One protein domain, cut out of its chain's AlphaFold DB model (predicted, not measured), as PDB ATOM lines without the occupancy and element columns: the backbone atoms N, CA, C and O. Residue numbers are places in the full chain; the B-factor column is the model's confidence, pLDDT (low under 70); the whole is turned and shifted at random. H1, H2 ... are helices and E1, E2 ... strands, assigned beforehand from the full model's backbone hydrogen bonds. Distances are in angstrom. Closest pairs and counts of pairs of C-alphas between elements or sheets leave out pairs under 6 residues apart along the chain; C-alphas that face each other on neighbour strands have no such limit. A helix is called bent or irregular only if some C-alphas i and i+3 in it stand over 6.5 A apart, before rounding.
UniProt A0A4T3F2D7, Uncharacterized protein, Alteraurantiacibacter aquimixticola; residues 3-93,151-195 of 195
ATOM      1  N   ILE A   3     202.436 336.259 226.237       98.62
ATOM      2  CA  ILE A   3     203.542 336.876 225.503       98.62
ATOM      3  C   ILE A   3     203.731 338.298 226.014       98.62
ATOM      4  O   ILE A   3     202.817 339.113 225.926       98.62
ATOM      5  N   LEU A   4     204.926 338.604 226.514       98.38
ATOM      6  CA  LEU A   4     205.327 339.961 226.873       98.38
ATOM      7  C   LEU A   4     206.371 340.437 225.852       98.38
ATOM      8  O   LEU A   4     207.497 339.928 225.847       98.38
ATOM      9  N   PRO A   5     206.020 341.372 224.950       97.62
ATOM     10  CA  PRO A   5     206.910 341.800 223.877       97.62
ATOM     11  C   PRO A   5     208.069 342.635 224.431       97.62
ATOM     12  O   PRO A   5     208.079 342.999 225.607       97.62
ATOM     13  N   ALA A   6     209.039 342.970 223.579       97.19
ATOM     14  CA  ALA A   6     210.012 344.008 223.912       97.19
ATOM     15  C   ALA A   6     209.318 345.352 224.183       97.19
ATOM     16  O   ALA A   6     208.148 345.541 223.848       97.19
ATOM     17  N   TRP A   7     210.050 346.292 224.777       95.12
ATOM     18  CA  TRP A   7     209.539 347.623 225.096       95.12
ATOM     19  C   TRP A   7     210.024 348.675 224.101       95.12
ATOM     20  O   TRP A   7     211.107 348.550 223.525       95.12
ATOM     21  N   PHE A   8     209.231 349.737 223.958       94.56
ATOM     22  CA  PHE A   8     209.604 350.969 223.261       94.56
ATOM     23  C   PHE A   8     210.124 350.718 221.830       94.56
ATOM     24  O   PHE A   8     209.508 349.972 221.068       94.56
ATOM     25  N   ASP A   9     211.259 351.311 221.457       92.62
ATOM     26  CA  ASP A   9     211.868 351.162 220.132       92.62
ATOM     27  C   ASP A   9     212.134 349.691 219.743       92.62
ATOM     28  O   ASP A   9     211.855 349.275 218.615       92.62
ATOM     29  N   GLU A  10     212.579 348.850 220.687       95.38
ATOM     30  CA  GLU A  10     212.769 347.419 220.411       95.38
ATOM     31  C   GLU A  10     211.432 346.708 220.128       95.38
ATOM     32  O   GLU A  10     211.403 345.778 219.320       95.38
ATOM     33  N   ALA A  11     210.316 347.156 220.720       94.81
ATOM     34  CA  ALA A  11     208.982 346.622 220.422       94.81
ATOM     35  C   ALA A  11     208.600 346.847 218.954       94.81
ATOM     36  O   ALA A  11     208.062 345.945 218.310       94.81
ATOM     37  N   ASN A  12     208.916 348.026 218.408       92.94
ATOM     38  CA  ASN A  12     208.664 348.344 217.003       92.94
ATOM     39  C   ASN A  12     209.496 347.452 216.076       92.94
ATOM     40  O   ASN A  12     208.949 346.856 215.147       92.94
ATOM     41  N   LYS A  13     210.793 347.300 216.368       95.06
ATOM     42  CA  LYS A  13     211.716 346.464 215.581       95.06
ATOM     43  C   LYS A  13     211.356 344.983 215.626       95.06
ATOM     44  O   LYS A  13     211.498 344.280 214.632       95.06
ATOM     45  N   LEU A  14     210.871 344.507 216.772       96.75
ATOM     46  CA  LEU A  14     210.546 343.099 216.996       96.75
ATOM     47  C   LEU A  14     209.069 342.761 216.780       96.75
ATOM     48  O   LEU A  14     208.698 341.598 216.929       96.75
ATOM     49  N   ARG A  15     208.220 343.717 216.383       95.38
ATOM     50  CA  ARG A  15     206.778 343.490 216.173       95.38
ATOM     51  C   ARG A  15     206.512 342.297 215.251       95.38
ATOM     52  O   ARG A  15     205.708 341.427 215.584       95.38
ATOM     53  N   HIS A  16     207.228 342.221 214.127       96.12
ATOM     54  CA  HIS A  16     207.100 341.115 213.176       96.12
ATOM     55  C   HIS A  16     207.553 339.777 213.769       96.12
ATOM     56  O   HIS A  16     206.853 338.780 213.600       96.12
ATOM     57  N   LEU A  17     208.683 339.748 214.485       97.56
ATOM     58  CA  LEU A  17     209.172 338.541 215.156       97.56
ATOM     59  C   LEU A  17     208.161 338.031 216.189       97.56
ATOM     60  O   LEU A  17     207.873 336.837 216.215       97.56
ATOM     61  N   THR A  18     207.605 338.923 217.012       98.00
ATOM     62  CA  THR A  18     206.628 338.573 218.051       98.00
ATOM     63  C   THR A  18     205.389 337.923 217.438       98.00
ATOM     64  O   THR A  18     205.012 336.819 217.828       98.00
ATOM     65  N   VAL A  19     204.787 338.555 216.425       97.50
ATOM     66  CA  VAL A  19     203.579 338.026 215.767       97.50
ATOM     67  C   VAL A  19     203.867 336.725 215.014       97.50
ATOM     68  O   VAL A  19     203.071 335.789 215.080       97.50
ATOM     69  N   ALA A  20     205.001 336.632 214.316       98.19
ATOM     70  CA  ALA A  20     205.385 335.412 213.608       98.19
ATOM     71  C   ALA A  20     205.649 334.247 214.575       98.19
ATOM     72  O   ALA A  20     205.207 333.130 214.314       98.19
ATOM     73  N   THR A  21     206.285 334.516 215.719       98.56
ATOM     74  CA  THR A  21     206.495 333.521 216.781       98.56
ATOM     75  C   THR A  21     205.158 333.024 217.324       98.56
ATOM     76  O   THR A  21     204.970 331.820 217.428       98.56
ATOM     77  N   ILE A  22     204.191 333.914 217.586       98.50
ATOM     78  CA  ILE A  22     202.834 333.530 218.026       98.50
ATOM     79  C   ILE A  22     202.161 332.597 217.013       98.50
ATOM     80  O   ILE A  22     201.590 331.581 217.399       98.50
ATOM     81  N   ARG A  23     202.259 332.901 215.715       98.44
ATOM     82  CA  ARG A  23     201.698 332.044 214.656       98.44
ATOM     83  C   ARG A  23     202.382 330.676 214.593       98.44
ATOM     84  O   ARG A  23     201.707 329.668 214.412       98.44
ATOM     85  N   ALA A  24     203.704 330.638 214.744       98.38
ATOM     86  CA  ALA A  24     204.461 329.389 214.751       98.38
ATOM     87  C   ALA A  24     204.185 328.544 216.010       98.38
ATOM     88  O   ALA A  24     204.120 327.322 215.921       98.38
ATOM     89  N   LEU A  25     203.969 329.183 217.163       98.50
ATOM     90  CA  LEU A  25     203.535 328.529 218.401       98.50
ATOM     91  C   LEU A  25     202.136 327.926 218.259       98.50
ATOM     92  O   LEU A  25     201.931 326.779 218.642       98.50
ATOM     93  N   GLU A  26     201.199 328.654 217.648       98.38
ATOM     94  CA  GLU A  26     199.856 328.137 217.365       98.38
ATOM     95  C   GLU A  26     199.917 326.904 216.448       98.38
ATOM     96  O   GLU A  26     199.269 325.896 216.722       98.38
ATOM     97  N   ALA A  27     200.770 326.921 215.416       97.81
ATOM     98  CA  ALA A  27     201.003 325.751 214.564       97.81
ATOM     99  C   ALA A  27     201.606 324.549 215.323       97.81
ATOM    100  O   ALA A  27     201.450 323.409 214.887       97.81
ATOM    101  N   ALA A  28     202.265 324.790 216.459       97.06
ATOM    102  CA  ALA A  28     202.767 323.769 217.378       97.06
ATOM    103  C   ALA A  28     201.761 323.397 218.490       97.06
ATOM    104  O   ALA A  28     202.111 322.654 219.406       97.06
ATOM    105  N   GLY A  29     200.522 323.898 218.433       97.38
ATOM    106  CA  GLY A  29     199.475 323.627 219.421       97.38
ATOM    107  C   GLY A  29     199.576 324.457 220.707       97.38
ATOM    108  O   GLY A  29     198.960 324.100 221.709       97.38
ATOM    109  N   ILE A  30     200.345 325.552 220.707       98.12
ATOM    110  CA  ILE A  30     200.535 326.431 221.868       98.12
ATOM    111  C   ILE A  30     199.777 327.744 221.657       98.12
ATOM    112  O   ILE A  30     200.308 328.730 221.135       98.12
ATOM    113  N   THR A  31     198.542 327.785 222.153       97.62
ATOM    114  CA  THR A  31     197.732 329.007 222.136       97.62
ATOM    115  C   THR A  31     198.357 330.095 222.999       97.62
ATOM    116  O   THR A  31     198.726 329.883 224.162       97.62
ATOM    117  N   SER A  32     198.474 331.287 222.422       98.12
ATOM    118  CA  SER A  32     199.188 332.416 223.013       98.12
ATOM    119  C   SER A  32     198.331 333.679 223.056       98.12
ATOM    120  O   SER A  32     197.505 333.904 222.176       98.12
ATOM    121  N   VAL A  33     198.548 334.517 224.071       97.88
ATOM    122  CA  VAL A  33     197.902 335.829 224.220       97.88
ATOM    123  C   VAL A  33     198.963 336.919 224.329       97.88
ATOM    124  O   VAL A  33     199.947 336.760 225.050       97.88
ATOM    125  N   LEU A  34     198.763 338.019 223.606       97.56
ATOM    126  CA  LEU A  34     199.623 339.202 223.610       97.56
ATOM    127  C   LEU A  34     198.784 340.394 224.094       97.56
ATOM    128  O   LEU A  34     198.119 341.020 223.269       97.56
ATOM    129  N   PRO A  35     198.726 340.661 225.411       95.25
ATOM    130  CA  PRO A  35     197.978 341.796 225.930       95.25
ATOM    131  C   PRO A  35     198.734 343.105 225.688       95.25
ATOM    132  O   PRO A  35     199.965 343.151 225.770       95.25
ATOM    133  N   ASP A  36     197.985 344.184 225.482       95.00
ATOM    134  CA  ASP A  36     198.533 345.532 225.576       95.00
ATOM    135  C   ASP A  36     198.704 345.909 227.050       95.00
ATOM    136  O   ASP A  36     197.766 345.841 227.848       95.00
ATOM    137  N   LEU A  37     199.924 346.296 227.425       95.50
ATOM    138  CA  LEU A  37     200.186 346.836 228.757       95.50
ATOM    139  C   LEU A  37     199.563 348.236 228.891       95.50
ATOM    140  O   LEU A  37     199.440 348.949 227.891       95.50
ATOM    141  N   PRO A  38     199.215 348.673 230.116       97.38
ATOM    142  CA  PRO A  38     198.835 350.057 230.371       97.38
ATOM    143  C   PRO A  38     199.851 351.035 229.766       97.38
ATOM    144  O   PRO A  38     201.056 350.856 229.961       97.38
ATOM    145  N   GLY A  39     199.389 352.049 229.031       95.75
ATOM    146  CA  GLY A  39     200.272 353.024 228.376       95.75
ATOM    147  C   GLY A  39     200.856 352.596 227.028       95.75
ATOM    148  O   GLY A  39     201.591 353.372 226.421       95.75
ATOM    149  N   CYS A  40     200.550 351.392 226.544       94.44
ATOM    150  CA  CYS A  40     201.063 350.871 225.278       94.44
ATOM    151  C   CYS A  40     199.946 350.663 224.247       94.44
ATOM    152  O   CYS A  40     198.840 350.256 224.599       94.44
ATOM    153  N   ASN A  41     200.278 350.855 222.965       91.62
ATOM    154  CA  ASN A  41     199.407 350.596 221.810       91.62
ATOM    155  C   ASN A  41     198.011 351.235 221.962       91.62
ATOM    156  O   ASN A  41     197.917 352.458 222.011       91.62
ATOM    157  N   GLU A  42     196.953 350.423 222.050       90.44
ATOM    158  CA  GLU A  42     195.556 350.868 222.137       90.44
ATOM    159  C   GLU A  42     195.074 351.060 223.589       90.44
ATOM    160  O   GLU A  42     193.885 351.264 223.842       90.44
ATOM    161  N   SER A  43     195.976 350.976 224.573       94.44
ATOM    162  CA  SER A  43     195.636 351.237 225.968       94.44
ATOM    163  C   SER A  43     195.206 352.700 226.161       94.44
ATOM    164  O   SER A  43     195.958 353.604 225.799       94.44
ATOM    165  N   PRO A  44     194.048 352.968 226.797       94.69
ATOM    166  CA  PRO A  44     193.626 354.333 227.106       94.69
ATOM    167  C   PRO A  44     194.377 354.931 228.306       94.69
ATOM    168  O   PRO A  44     194.223 356.117 228.591       94.69
ATOM    169  N   SER A  45     195.136 354.116 229.047       96.94
ATOM    170  CA  SER A  45     195.901 354.582 230.201       96.94
ATOM    171  C   SER A  45     197.094 355.424 229.741       96.94
ATOM    172  O   SER A  45     197.795 355.011 228.821       96.94
ATOM    173  N   PRO A  46     197.386 356.560 230.385       96.88
ATOM    174  CA  PRO A  46     198.539 357.384 230.029       96.88
ATOM    175  C   PRO A  46     199.853 356.700 230.434       96.88
ATOM    176  O   PRO A  46     200.011 356.281 231.582       96.88
ATOM    177  N   LEU A  47     200.809 356.605 229.498       97.31
ATOM    178  CA  LEU A  47     202.126 355.983 229.723       97.31
ATOM    179  C   LEU A  47     202.927 356.674 230.834       97.31
ATOM    180  O   LEU A  47     203.606 356.006 231.609       97.31
ATOM    181  N   GLU A  48     202.808 357.996 230.936       97.56
ATOM    182  CA  GLU A  48     203.497 358.817 231.938       97.56
ATOM    183  C   GLU A  48     203.058 358.531 233.384       97.56
ATOM    184  O   GLU A  48     203.810 358.814 234.312       97.56
ATOM    185  N   GLU A  49     201.890 357.912 233.586       97.81
ATOM    186  CA  GLU A  49     201.419 357.466 234.906       97.81
ATOM    187  C   GLU A  49     201.782 356.002 235.210       97.81
ATOM    188  O   GLU A  49     201.468 355.504 236.291       97.81
ATOM    189  N   GLN A  50     202.407 355.286 234.267       98.12
ATOM    190  CA  GLN A  50     202.775 353.881 234.446       98.12
ATOM    191  C   GLN A  50     204.206 353.729 234.958       98.12
ATOM    192  O   GLN A  50     205.076 354.576 234.757       98.12
ATOM    193  N   ASP A  51     204.454 352.589 235.587       97.81
ATOM    194  CA  ASP A  51     205.751 352.161 236.106       97.81
ATOM    195  C   ASP A  51     205.905 350.624 236.029       97.81
ATOM    196  O   ASP A  51     204.986 349.910 235.606       97.81
ATOM    197  N   LEU A  52     207.065 350.078 236.409       97.06
ATOM    198  CA  LEU A  52     207.311 348.633 236.331       97.06
ATOM    199  C   LEU A  52     206.399 347.830 237.267       97.06
ATOM    200  O   LEU A  52     206.063 346.691 236.942       97.06
ATOM    201  N   ASP A  53     205.969 348.390 238.398       97.19
ATOM    202  CA  ASP A  53     205.060 347.714 239.329       97.19
ATOM    203  C   ASP A  53     203.642 347.607 238.759       97.19
ATOM    204  O   ASP A  53     203.016 346.542 238.819       97.19
ATOM    205  N   SER A  54     203.156 348.675 238.127       97.75
ATOM    206  CA  SER A  54     201.893 348.679 237.389       97.75
ATOM    207  C   SER A  54     201.916 347.657 236.244       97.75
ATOM    208  O   SER A  54     200.958 346.898 236.075       97.75
ATOM    209  N   TRP A  55     203.039 347.543 235.525       98.00
ATOM    210  CA  TRP A  55     203.221 346.571 234.448       98.00
ATOM    211  C   TRP A  55     203.328 345.130 234.956       98.00
ATOM    212  O   TRP A  55     202.699 344.249 234.373       98.00
ATOM    213  N   ARG A  56     204.024 344.873 236.074       97.69
ATOM    214  CA  ARG A  56     204.021 343.558 236.754       97.69
ATOM    215  C   ARG A  56     202.608 343.142 237.142       97.69
ATOM    216  O   ARG A  56     202.188 342.014 236.884       97.69
ATOM    217  N   LYS A  57     201.850 344.064 237.743       98.19
ATOM    218  CA  LYS A  57     200.455 343.823 238.128       98.19
ATOM    219  C   LYS A  57     199.589 343.522 236.905       98.19
ATOM    220  O   LYS A  57     198.810 342.574 236.954       98.19
ATOM    221  N   ALA A  58     199.735 344.289 235.827       98.19
ATOM    222  CA  ALA A  58     198.996 344.075 234.587       98.19
ATOM    223  C   ALA A  58     199.332 342.723 233.937       98.19
ATOM    224  O   ALA A  58     198.419 341.988 233.572       98.19
ATOM    225  N   ALA A  59     200.614 342.351 233.866       98.25
ATOM    226  CA  ALA A  59     201.050 341.064 233.327       98.25
ATOM    227  C   ALA A  59     200.481 339.881 234.129       98.25
ATOM    228  O   ALA A  59     199.977 338.923 233.542       98.25
ATOM    229  N   ARG A  60     200.489 339.971 235.467       98.31
ATOM    230  CA  ARG A  60     199.862 338.971 236.343       98.31
ATOM    231  C   ARG A  60     198.355 338.863 236.107       98.31
ATOM    232  O   ARG A  60     197.853 337.762 235.918       98.31
ATOM    233  N   LEU A  61     197.642 339.989 236.084       98.12
ATOM    234  CA  LEU A  61     196.193 339.992 235.861       98.12
ATOM    235  C   LEU A  61     195.829 339.433 234.482       98.12
ATOM    236  O   LEU A  61     194.902 338.637 234.385       98.12
ATOM    237  N   ALA A  62     196.580 339.782 233.436       98.00
ATOM    238  CA  ALA A  62     196.372 339.231 232.100       98.00
ATOM    239  C   ALA A  62     196.605 337.712 232.071       98.00
ATOM    240  O   ALA A  62     195.815 336.977 231.477       98.00
ATOM    241  N   ALA A  63     197.651 337.220 232.746       98.38
ATOM    242  CA  ALA A  63     197.885 335.785 232.877       98.38
ATOM    243  C   ALA A  63     196.707 335.070 233.554       98.38
ATOM    244  O   ALA A  63     196.231 334.063 233.034       98.38
ATOM    245  N   GLU A  64     196.218 335.607 234.675       98.19
ATOM    246  CA  GLU A  64     195.085 335.060 235.432       98.19
ATOM    247  C   GLU A  64     193.793 335.063 234.601       98.19
ATOM    248  O   GLU A  64     193.125 334.036 234.486       98.19
ATOM    249  N   GLN A  65     193.467 336.190 233.963       97.88
ATOM    250  CA  GLN A  65     192.256 336.359 233.151       97.88
ATOM    251  C   GLN A  65     192.198 335.406 231.954       97.88
ATOM    252  O   GLN A  65     191.120 334.946 231.583       97.88
ATOM    253  N   HIS A  66     193.352 335.103 231.358       97.38
ATOM    254  CA  HIS A  66     193.457 334.218 230.201       97.38
ATOM    255  C   HIS A  66     193.880 332.786 230.557       97.38
ATOM    256  O   HIS A  66     194.120 331.990 229.650       97.38
ATOM    257  N   GLY A  67     193.996 332.445 231.846       97.69
ATOM    258  CA  GLY A  67     194.397 331.106 232.291       97.69
ATOM    259  C   GLY A  67     195.771 330.674 231.764       97.69
ATOM    260  O   GLY A  67     195.971 329.514 231.407       97.69
ATOM    261  N   CYS A  68     196.718 331.608 231.648       98.31
ATOM    262  CA  CYS A  68     198.046 331.313 231.124       98.31
ATOM    263  C   CYS A  68     198.845 330.443 232.098       98.31
ATOM    264  O   CYS A  68     199.071 330.820 233.240       98.31
ATOM    265  N   THR A  69     199.350 329.316 231.607       97.62
ATOM    266  CA  THR A  69     200.210 328.398 232.376       97.62
ATOM    267  C   THR A  69     201.704 328.709 232.251       97.62
ATOM    268  O   THR A  69     202.502 328.213 233.030       97.62
ATOM    269  N   HIS A  70     202.083 329.456 231.210       98.44
ATOM    270  CA  HIS A  70     203.467 329.721 230.815       98.44
ATOM    271  C   HIS A  70     203.606 331.150 230.289       98.44
ATOM    272  O   HIS A  70     202.618 331.706 229.787       98.44
ATOM    273  N   VAL A  71     204.820 331.707 230.322       98.62
ATOM    274  CA  VAL A  71     205.151 333.030 229.764       98.62
ATOM    275  C   VAL A  71     206.340 332.985 228.794       98.62
ATOM    276  O   VAL A  71     207.338 332.320 229.043       98.62
ATOM    277  N   LEU A  72     206.257 333.734 227.695       98.81
ATOM    278  CA  LEU A  72     207.401 334.123 226.874       98.81
ATOM    279  C   LEU A  72     207.623 335.625 227.042       98.81
ATOM    280  O   LEU A  72     206.766 336.429 226.679       98.81
ATOM    281  N   THR A  73     208.788 335.999 227.555       98.69
ATOM    282  CA  THR A  73     209.238 337.392 227.614       98.69
ATOM    283  C   THR A  73     210.307 337.651 226.567       98.69
ATOM    284  O   THR A  73     211.108 336.774 226.241       98.69
ATOM    285  N   ILE A  74     210.310 338.857 226.013       98.50
ATOM    286  CA  ILE A  74     211.216 339.267 224.947       98.50
ATOM    287  C   ILE A  74     211.955 340.512 225.430       98.50
ATOM    288  O   ILE A  74     211.346 341.551 225.683       98.50
ATOM    289  N   ARG A  75     213.287 340.425 225.522       97.56
ATOM    290  CA  ARG A  75     214.155 341.545 225.919       97.56
ATOM    291  C   ARG A  75     213.852 342.023 227.348       97.56
ATOM    292  O   ARG A  75     213.858 341.219 228.277       97.56
ATOM    293  N   ALA A  76     213.641 343.324 227.546       96.56
ATOM    294  CA  ALA A  76     213.483 343.931 228.866       96.56
ATOM    295  C   ALA A  76     212.200 343.501 229.608       96.56
ATOM    296  O   ALA A  76     212.155 343.570 230.837       96.56
ATOM    297  N   SER A  77     211.189 342.981 228.903       97.06
ATOM    298  CA  SER A  77     209.934 342.545 229.530       97.06
ATOM    299  C   SER A  77     210.066 341.341 230.455       97.06
ATOM    300  O   SER A  77     209.163 341.071 231.244       97.06
ATOM    301  N   ALA A  78     211.218 340.669 230.451       97.25
ATOM    302  CA  ALA A  78     211.535 339.628 231.422       97.25
ATOM    303  C   ALA A  78     211.448 340.129 232.880       97.25
ATOM    304  O   ALA A  78     211.167 339.349 233.786       97.25
ATOM    305  N   HIS A  79     211.603 341.439 233.110       95.88
ATOM    306  CA  HIS A  79     211.549 342.064 234.437       95.88
ATOM    307  C   HIS A  79     210.138 342.398 234.949       95.88
ATOM    308  O   HIS A  79     209.988 342.899 236.071       95.88
ATOM    309  N   ILE A  80     209.112 342.122 234.141       96.56
ATOM    310  CA  ILE A  80     207.699 342.223 234.531       96.56
ATOM    311  C   ILE A  80     206.969 340.877 234.416       96.56
ATOM    312  O   ILE A  80     205.741 340.838 234.485       96.56
ATOM    313  N   ALA A  81     207.708 339.783 234.205       96.94
ATOM    314  CA  ALA A  81     207.130 338.453 234.093       96.94
ATOM    315  C   ALA A  81     206.337 338.098 235.368       96.94
ATOM    316  O   ALA A  81     206.827 338.349 236.474       96.94
ATOM    317  N   PRO A  82     205.128 337.521 235.241       96.62
ATOM    318  CA  PRO A  82     204.427 336.949 236.383       96.62
ATOM    319  C   PRO A  82     205.156 335.697 236.889       96.62
ATOM    320  O   PRO A  82     206.031 335.163 236.206       96.62
ATOM    321  N   ASP A  83     204.757 335.205 238.062       95.50
ATOM    322  CA  ASP A  83     205.269 333.957 238.637       95.50
ATOM    323  C   ASP A  83     204.712 332.736 237.883       95.50
ATOM    324  O   ASP A  83     203.777 332.064 238.315       95.50
ATOM    325  N   LEU A  84     205.234 332.526 236.675       96.88
ATOM    326  CA  LEU A  84     204.926 331.416 235.786       96.88
ATOM    327  C   LEU A  84     206.231 330.848 235.223       96.88
ATOM    328  O   LEU A  84     207.153 331.615 234.924       96.88
ATOM    329  N   PRO A  85     206.307 329.527 234.993       97.62
ATOM    330  CA  PRO A  85     207.401 328.964 234.222       97.62
ATOM    331  C   PRO A  85     207.380 329.492 232.787       97.62
ATOM    332  O   PRO A  85     206.339 329.881 232.245       97.62
ATOM    333  N   GLY A  86     208.533 329.467 232.128       97.88
ATOM    334  CA  GLY A  86     208.588 329.781 230.709       97.88
ATOM    335  C   GLY A  86     209.955 330.234 230.253       97.88
ATOM    336  O   GLY A  86     210.973 329.653 230.621       97.88
ATOM    337  N   PHE A  87     209.973 331.257 229.404       98.69
ATOM    338  CA  PHE A  87     211.138 331.583 228.601       98.69
ATOM    339  C   PHE A  87     211.415 333.086 228.584       98.69
ATOM    340  O   PHE A  87     210.508 333.914 228.478       98.69
ATOM    341  N   ALA A  88     212.696 333.435 228.642       98.56
ATOM    342  CA  ALA A  88     213.191 334.791 228.464       98.56
ATOM    343  C   ALA A  88     214.087 334.842 227.228       98.56
ATOM    344  O   ALA A  88     215.219 334.356 227.244       98.56
ATOM    345  N   TYR A  89     213.581 335.423 226.143       98.62
ATOM    346  CA  TYR A  89     214.323 335.563 224.901       98.62
ATOM    347  C   TYR A  89     215.212 336.806 224.920       98.62
ATOM    348  O   TYR A  89     214.730 337.941 224.960       98.62
ATOM    349  N   ALA A  90     216.524 336.563 224.875       97.69
ATOM    350  CA  ALA A  90     217.588 337.559 224.877       97.69
ATOM    351  C   ALA A  90     217.358 338.692 225.903       97.69
ATOM    352  O   ALA A  90     217.347 339.864 225.510       97.69
ATOM    353  N   PRO A  91     217.150 338.369 227.196       97.69
ATOM    354  CA  PRO A  91     216.775 339.352 228.201       97.69
ATOM    355  C   PRO A  91     217.876 340.393 228.409       97.69
ATOM    356  O   PRO A  91     219.068 340.099 228.306       97.69
ATOM    357  N   ILE A  92     217.457 341.617 228.718       96.31
ATOM    358  CA  ILE A  92     218.335 342.730 229.091       96.31
ATOM    359  C   ILE A  92     217.781 343.413 230.335       96.31
ATOM    360  O   ILE A  92     216.570 343.440 230.533       96.31
ATOM    361  N   ALA A  93     218.665 344.010 231.134       95.94
ATOM    362  CA  ALA A  93     218.255 344.803 232.287       95.94
ATOM    363  C   ALA A  93     217.417 346.026 231.858       95.94
ATOM    364  O   ALA A  93     217.717 346.609 230.805       95.94
ATOM    365  N   VAL A 151     218.085 340.939 237.677       82.69
ATOM    366  CA  VAL A 151     217.617 339.681 238.269       82.69
ATOM    367  C   VAL A 151     216.384 339.216 237.509       82.69
ATOM    368  O   VAL A 151     215.402 339.950 237.390       82.69
ATOM    369  N   LEU A 152     216.465 338.003 236.971       87.19
ATOM    370  CA  LEU A 152     215.359 337.330 236.299       87.19
ATOM    371  C   LEU A 152     214.752 336.279 237.235       87.19
ATOM    372  O   LEU A 152     215.493 335.710 238.040       87.19
ATOM    373  N   PRO A 153     213.445 335.990 237.125       87.25
ATOM    374  CA  PRO A 153     212.850 334.870 237.842       87.25
ATOM    375  C   PRO A 153     213.533 333.548 237.464       87.25
ATOM    376  O   PRO A 153     213.733 333.271 236.281       87.25
ATOM    377  N   GLU A 154     213.848 332.711 238.457       88.88
ATOM    378  CA  GLU A 154     214.499 331.405 238.243       88.88
ATOM    379  C   GLU A 154     213.659 330.457 237.373       88.88
ATOM    380  O   GLU A 154     214.202 329.604 236.676       88.88
ATOM    381  N   ALA A 155     212.337 330.644 237.369       92.19
ATOM    382  CA  ALA A 155     211.397 329.867 236.568       92.19
ATOM    383  C   ALA A 155     211.491 330.139 235.049       92.19
ATOM    384  O   ALA A 155     210.836 329.449 234.264       92.19
ATOM    385  N   LEU A 156     212.279 331.136 234.615       97.19
ATOM    386  CA  LEU A 156     212.461 331.458 233.200       97.19
ATOM    387  C   LEU A 156     213.745 330.850 232.639       97.19
ATOM    388  O   LEU A 156     214.860 331.244 232.988       97.19
ATOM    389  N   ARG A 157     213.594 329.977 231.643       97.50
ATOM    390  CA  ARG A 157     214.707 329.545 230.805       97.50
ATOM    391  C   ARG A 157     215.161 330.697 229.909       97.50
ATOM    392  O   ARG A 157     214.415 331.182 229.058       97.50
ATOM    393  N   VAL A 158     216.422 331.096 230.049       98.12
ATOM    394  CA  VAL A 158     217.043 332.087 229.161       98.12
ATOM    395  C   VAL A 158     217.361 331.454 227.809       98.12
ATOM    396  O   VAL A 158     218.115 330.488 227.743       98.12
ATOM    397  N   ILE A 159     216.841 332.056 226.741       98.50
ATOM    398  CA  ILE A 159     217.145 331.714 225.349       98.50
ATOM    399  C   ILE A 159     218.031 332.819 224.778       98.50
ATOM    400  O   ILE A 159     217.607 333.970 224.647       98.50
ATOM    401  N   ARG A 160     219.276 332.498 224.426       97.94
ATOM    402  CA  ARG A 160     220.209 333.452 223.805       97.94
ATOM    403  C   ARG A 160     219.966 333.542 222.296       97.94
ATOM    404  O   ARG A 160     219.612 332.552 221.670       97.94
ATOM    405  N   GLN A 161     220.276 334.690 221.677       97.31
ATOM    406  CA  GLN A 161     220.211 334.844 220.206       97.31
ATOM    407  C   GLN A 161     220.966 333.730 219.468       97.31
ATOM    408  O   GLN A 161     220.513 333.248 218.436       97.31
ATOM    409  N   ALA A 162     222.119 333.316 220.000       97.19
ATOM    410  CA  ALA A 162     222.952 332.280 219.394       97.19
ATOM    411  C   ALA A 162     222.246 330.915 219.283       97.19
ATOM    412  O   ALA A 162     222.611 330.130 218.417       97.19
ATOM    413  N   GLU A 163     221.238 330.644 220.119       98.06
ATOM    414  CA  GLU A 163     220.432 329.416 220.057       98.06
ATOM    415  C   GLU A 163     219.378 329.472 218.939       98.06
ATOM    416  O   GLU A 163     218.981 328.436 218.417       98.06
ATOM    417  N   ILE A 164     218.950 330.676 218.547       97.25
ATOM    418  CA  ILE A 164     217.977 330.902 217.466       97.25
ATOM    419  C   ILE A 164     218.675 331.027 216.105       97.25
ATOM    420  O   ILE A 164     218.128 330.626 215.079       97.25
ATOM    421  N   GLY A 165     219.909 331.539 216.101       94.44
ATOM    422  CA  GLY A 165     220.670 331.830 214.890       94.44
ATOM    423  C   GLY A 165     220.272 333.162 214.250       94.44
ATOM    424  O   GLY A 165     219.388 333.871 214.724       94.44
ATOM    425  N   GLY A 166     220.965 333.535 213.173       94.06
ATOM    426  CA  GLY A 166     220.744 334.816 212.495       94.06
ATOM    427  C   GLY A 166     221.217 336.040 213.293       94.06
ATOM    428  O   GLY A 166     221.721 335.945 214.415       94.06
ATOM    429  N   ALA A 167     221.096 337.216 212.674       94.38
ATOM    430  CA  ALA A 167     221.442 338.482 213.313       94.38
ATOM    431  C   ALA A 167     220.317 338.950 214.248       94.38
ATOM    432  O   ALA A 167     219.138 338.826 213.919       94.38
ATOM    433  N   ALA A 168     220.704 339.565 215.365       95.12
ATOM    434  CA  ALA A 168     219.794 340.174 216.327       95.12
ATOM    435  C   ALA A 168     218.936 341.277 215.679       95.12
ATOM    436  O   ALA A 168     219.429 342.371 215.389       95.12
ATOM    437  N   LEU A 169     217.644 341.002 215.476       95.19
ATOM    438  CA  LEU A 169     216.722 341.915 214.787       95.19
ATOM    439  C   LEU A 169     216.553 343.263 215.512       95.19
ATOM    440  O   LEU A 169     216.374 344.285 214.859       95.19
ATOM    441  N   TRP A 170     216.700 343.302 216.841       94.38
ATOM    442  CA  TRP A 170     216.629 344.544 217.631       94.38
ATOM    443  C   TRP A 170     217.800 345.511 217.384       94.38
ATOM    444  O   TRP A 170     217.722 346.675 217.769       94.38
ATOM    445  N   LEU A 171     218.880 345.056 216.740       92.94
ATOM    446  CA  LEU A 171     220.004 345.912 216.348       92.94
ATOM    447  C   LEU A 171     219.817 346.552 214.965       92.94
ATOM    448  O   LEU A 171     220.661 347.350 214.558       92.94
ATOM    449  N   ARG A 172     218.751 346.208 214.229       89.94
ATOM    450  CA  ARG A 172     218.474 346.809 212.921       89.94
ATOM    451  C   ARG A 172     217.985 348.248 213.077       89.94
ATOM    452  O   ARG A 172     217.359 348.603 214.075       89.94
ATOM    453  N   SER A 173     218.297 349.067 212.077       83.88
ATOM    454  CA  SER A 173     217.841 350.457 211.998       83.88
ATOM    455  C   SER A 173     216.339 350.536 211.739       83.88
ATOM    456  O   SER A 173     215.662 351.323 212.386       83.88
ATOM    457  N   GLU A 174     215.832 349.671 210.860       83.25
ATOM    458  CA  GLU A 174     214.420 349.591 210.483       83.25
ATOM    459  C   GLU A 174     213.810 348.249 210.918       83.25
ATOM    460  O   GLU A 174     214.534 347.242 210.968       83.25
ATOM    461  N   PRO A 175     212.495 348.205 211.217       85.19
ATOM    462  CA  PRO A 175     211.777 346.955 211.411       85.19
ATOM    463  C   PRO A 175     211.920 346.056 210.185       85.19
ATOM    464  O   PRO A 175     211.704 346.474 209.051       85.19
ATOM    465  N   ASP A 176     212.262 344.802 210.431       85.44
ATOM    466  CA  ASP A 176     212.432 343.804 209.389       85.44
ATOM    467  C   ASP A 176     211.982 342.442 209.926       85.44
ATOM    468  O   ASP A 176     211.645 342.285 211.105       85.44
ATOM    469  N   HIS A 177     211.940 341.451 209.055       87.38
ATOM    470  CA  HIS A 177     211.367 340.157 209.339       87.38
ATOM    471  C   HIS A 177     212.328 339.028 208.967       87.38
ATOM    472  O   HIS A 177     212.963 339.028 207.916       87.38
ATOM    473  N   ASP A 178     212.403 338.035 209.847       94.44
ATOM    474  CA  ASP A 178     213.103 336.781 209.608       94.44
ATOM    475  C   ASP A 178     212.211 335.639 210.107       94.44
ATOM    476  O   ASP A 178     212.129 335.355 211.307       94.44
ATOM    477  N   GLN A 179     211.485 335.025 209.172       96.25
ATOM    478  CA  GLN A 179     210.555 333.936 209.464       96.25
ATOM    479  C   GLN A 179     211.276 332.737 210.094       96.25
ATOM    480  O   GLN A 179     210.738 332.104 211.003       96.25
ATOM    481  N   ALA A 180     212.512 332.453 209.673       97.25
ATOM    482  CA  ALA A 180     213.271 331.316 210.176       97.25
ATOM    483  C   ALA A 180     213.641 331.495 211.655       97.25
ATOM    484  O   ALA A 180     213.579 330.525 212.413       97.25
ATOM    485  N   GLN A 181     213.959 332.723 212.087       97.75
ATOM    486  CA  GLN A 181     214.184 333.026 213.506       97.75
ATOM    487  C   GLN A 181     212.909 332.855 214.346       97.75
ATOM    488  O   GLN A 181     212.970 332.273 215.429       97.75
ATOM    489  N   ALA A 182     211.752 333.308 213.850       98.06
ATOM    490  CA  ALA A 182     210.472 333.134 214.546       98.06
ATOM    491  C   ALA A 182     210.121 331.650 214.743       98.06
ATOM    492  O   ALA A 182     209.744 331.221 215.835       98.06
ATOM    493  N   GLU A 183     210.295 330.844 213.695       98.31
ATOM    494  CA  GLU A 183     210.058 329.404 213.758       98.31
ATOM    495  C   GLU A 183     211.087 328.683 214.628       98.31
ATOM    496  O   GLU A 183     210.729 327.746 215.337       98.31
ATOM    497  N   ALA A 184     212.357 329.096 214.601       98.44
ATOM    498  CA  ALA A 184     213.386 328.530 215.467       98.44
ATOM    499  C   ALA A 184     213.068 328.775 216.948       98.44
ATOM    500  O   ALA A 184     213.145 327.836 217.742       98.44
ATOM    501  N   LEU A 185     212.631 329.988 217.299       98.56
ATOM    502  CA  LEU A 185     212.196 330.317 218.655       98.56
ATOM    503  C   LEU A 185     210.981 329.481 219.074       98.56
ATOM    504  O   LEU A 185     211.008 328.852 220.131       98.56
ATOM    505  N   ALA A 186     209.949 329.409 218.232       98.56
ATOM    506  CA  ALA A 186     208.753 328.622 218.523       98.56
ATOM    507  C   ALA A 186     209.046 327.116 218.652       98.56
ATOM    508  O   ALA A 186     208.556 326.481 219.582       98.56
ATOM    509  N   ARG A 187     209.880 326.544 217.768       98.44
ATOM    510  CA  ARG A 187     210.287 325.128 217.834       98.44
ATOM    511  C   ARG A 187     211.028 324.807 219.125       98.44
ATOM    512  O   ARG A 187     210.754 323.781 219.737       98.44
ATOM    513  N   LEU A 188     211.958 325.671 219.529       98.44
ATOM    514  CA  LEU A 188     212.727 325.493 220.757       98.44
ATOM    515  C   LEU A 188     211.816 325.547 221.991       98.44
ATOM    516  O   LEU A 188     211.962 324.720 222.885       98.44
ATOM    517  N   ILE A 189     210.858 326.477 222.024       98.44
ATOM    518  CA  ILE A 189     209.863 326.572 223.102       98.44
ATOM    519  C   ILE A 189     208.990 325.314 223.145       98.44
ATOM    520  O   ILE A 189     208.842 324.703 224.201       98.44
ATOM    521  N   ALA A 190     208.447 324.897 221.999       98.00
ATOM    522  CA  ALA A 190     207.557 323.744 221.920       98.00
ATOM    523  C   ALA A 190     208.243 322.436 222.334       98.00
ATOM    524  O   ALA A 190     207.640 321.625 223.031       98.00
ATOM    525  N   ALA A 191     209.508 322.248 221.947       97.38
ATOM    526  CA  ALA A 191     210.283 321.075 222.337       97.38
ATOM    527  C   ALA A 191     210.453 320.975 223.861       97.38
ATOM    528  O   ALA A 191     210.349 319.888 224.423       97.38
ATOM    529  N   GLU A 192     210.674 322.103 224.537       95.94
ATOM    530  CA  GLU A 192     210.932 322.100 225.979       95.94
ATOM    531  C   GLU A 192     209.673 322.107 226.833       95.94
ATOM    532  O   GLU A 192     209.693 321.577 227.933       95.94
ATOM    533  N   MET A 193     208.551 322.608 226.316       94.56
ATOM    534  CA  MET A 193     207.252 322.439 226.977       94.56
ATOM    535  C   MET A 193     206.711 321.003 226.893       94.56
ATOM    536  O   MET A 193     205.780 320.662 227.620       94.56
ATOM    537  N   ALA A 194     207.246 320.178 225.991       88.38
ATOM    538  CA  ALA A 194     206.856 318.777 225.832       88.38
ATOM    539  C   ALA A 194     207.646 317.805 226.733       88.38
ATOM    540  O   ALA A 194     207.364 316.606 226.703       88.38
ATOM    541  N   THR A 195     208.637 318.304 227.481       70.69
ATOM    542  CA  THR A 195     209.513 317.525 228.376       70.69
ATOM    543  C   THR A 195     209.053 317.661 229.821       70.69
ATOM    544  O   THR A 195     209.052 316.627 230.527       70.69
TER     545      THR A 195
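Overview. This is residues 3 to 93 and 151 to 195 of the 195 residues of an uncharacterized protein of Alteraurantiacibacter aquimixticola (UniProt A0A4T3F2D7). A small three-stranded parallel sheet lies near the middle, with the short helix H3 over it and two longer helices, H1 and H5, which cross steeply and graze the sheet. H2 packs on H3 and H4 on H5, with H2 and H4 at opposite ends of a compact body. The printed part has 136 residues with five named helices and three named strands, in the order H1 H2 E1 H3 E2 E3 H4 H5; the sheet runs E1 E2 E3, and the class is mostly helix. The radius of gyration of the C-alphas is 14.1 A, and the rounded outline spans 38 by 37 by 28 A.

Along the chain. H1, residues 8 to 27, begins at C-alpha 8 (209.604, 350.969, 223.261) and is 28.0 A long; it is irregular, with C-alphas 13 and 16 at 7.5 A, and has a kink of 54 degrees near residue 15. H2, residues 52 to 65, is 19.7 A long. E1, residues 71 to 74, begins at C-alpha 71 (205.151, 333.030, 229.764). H3 is residues 75 to 80, E2 residues 86 to 89, E3 residues 156 to 159 and H4 residues 161 to 164. H5, residues 179 to 193, is 21.2 A long and ends at C-alpha 193 (207.252, 322.439, 226.977).

Arrangement. Residues 3 to 4 form a short parallel pairing with residues 72 to 73 of E1. E1 and E2 are parallel at 7 degrees, with N 89 and O 73 at 2.8 A, within hydrogen-bond range. E2 and E3 are parallel at 35 degrees, with N 157 and O 86 at 2.8 A. H3 is on the sheet at a height of 7.8 A and runs along the strands, at 4 degrees to E2 on the local plane. H2 touches H3, about perpendicular at 80 degrees, the closest C-alphas being those of Arg 56 and Ile 80, 4.5 A. H1, with residues 17 to 25 alone, touches H5 at a steep tilt of 61 degrees, the same way; their closest C-alphas are those of Thr 21 and Ala 182, 4.6 A. H1 and H5 only graze the sheet, with residues 10 to 22 and 185 to 193. H4 and H5 only just touch, with 3 pairs of C-alphas within 8 A, the closest being those of Ile 164 and Ala 184, 5.5 A. H1 and H2 are apart. In H2 and H5 every O i to N i+4 pair is within hydrogen-bond range; H1 has 14 of 16, H3 has 0 of 2 but 3 of 3 O i to N i+3 pairs, and H4 is too short for an O i to N i+4 pair.

Size, cuts and confidence. The C-alphas of Glu 48 and Thr 195, the two farthest apart, are 41.9 A apart. Residues 94 to 150 are not printed, and C-alphas 93 and 151 are 7.9 A apart across the cut. The links from H1 to H2 and from H4 to H5 are long. The mean pLDDT of the printed part is 95.9, and no printed residue is under 70.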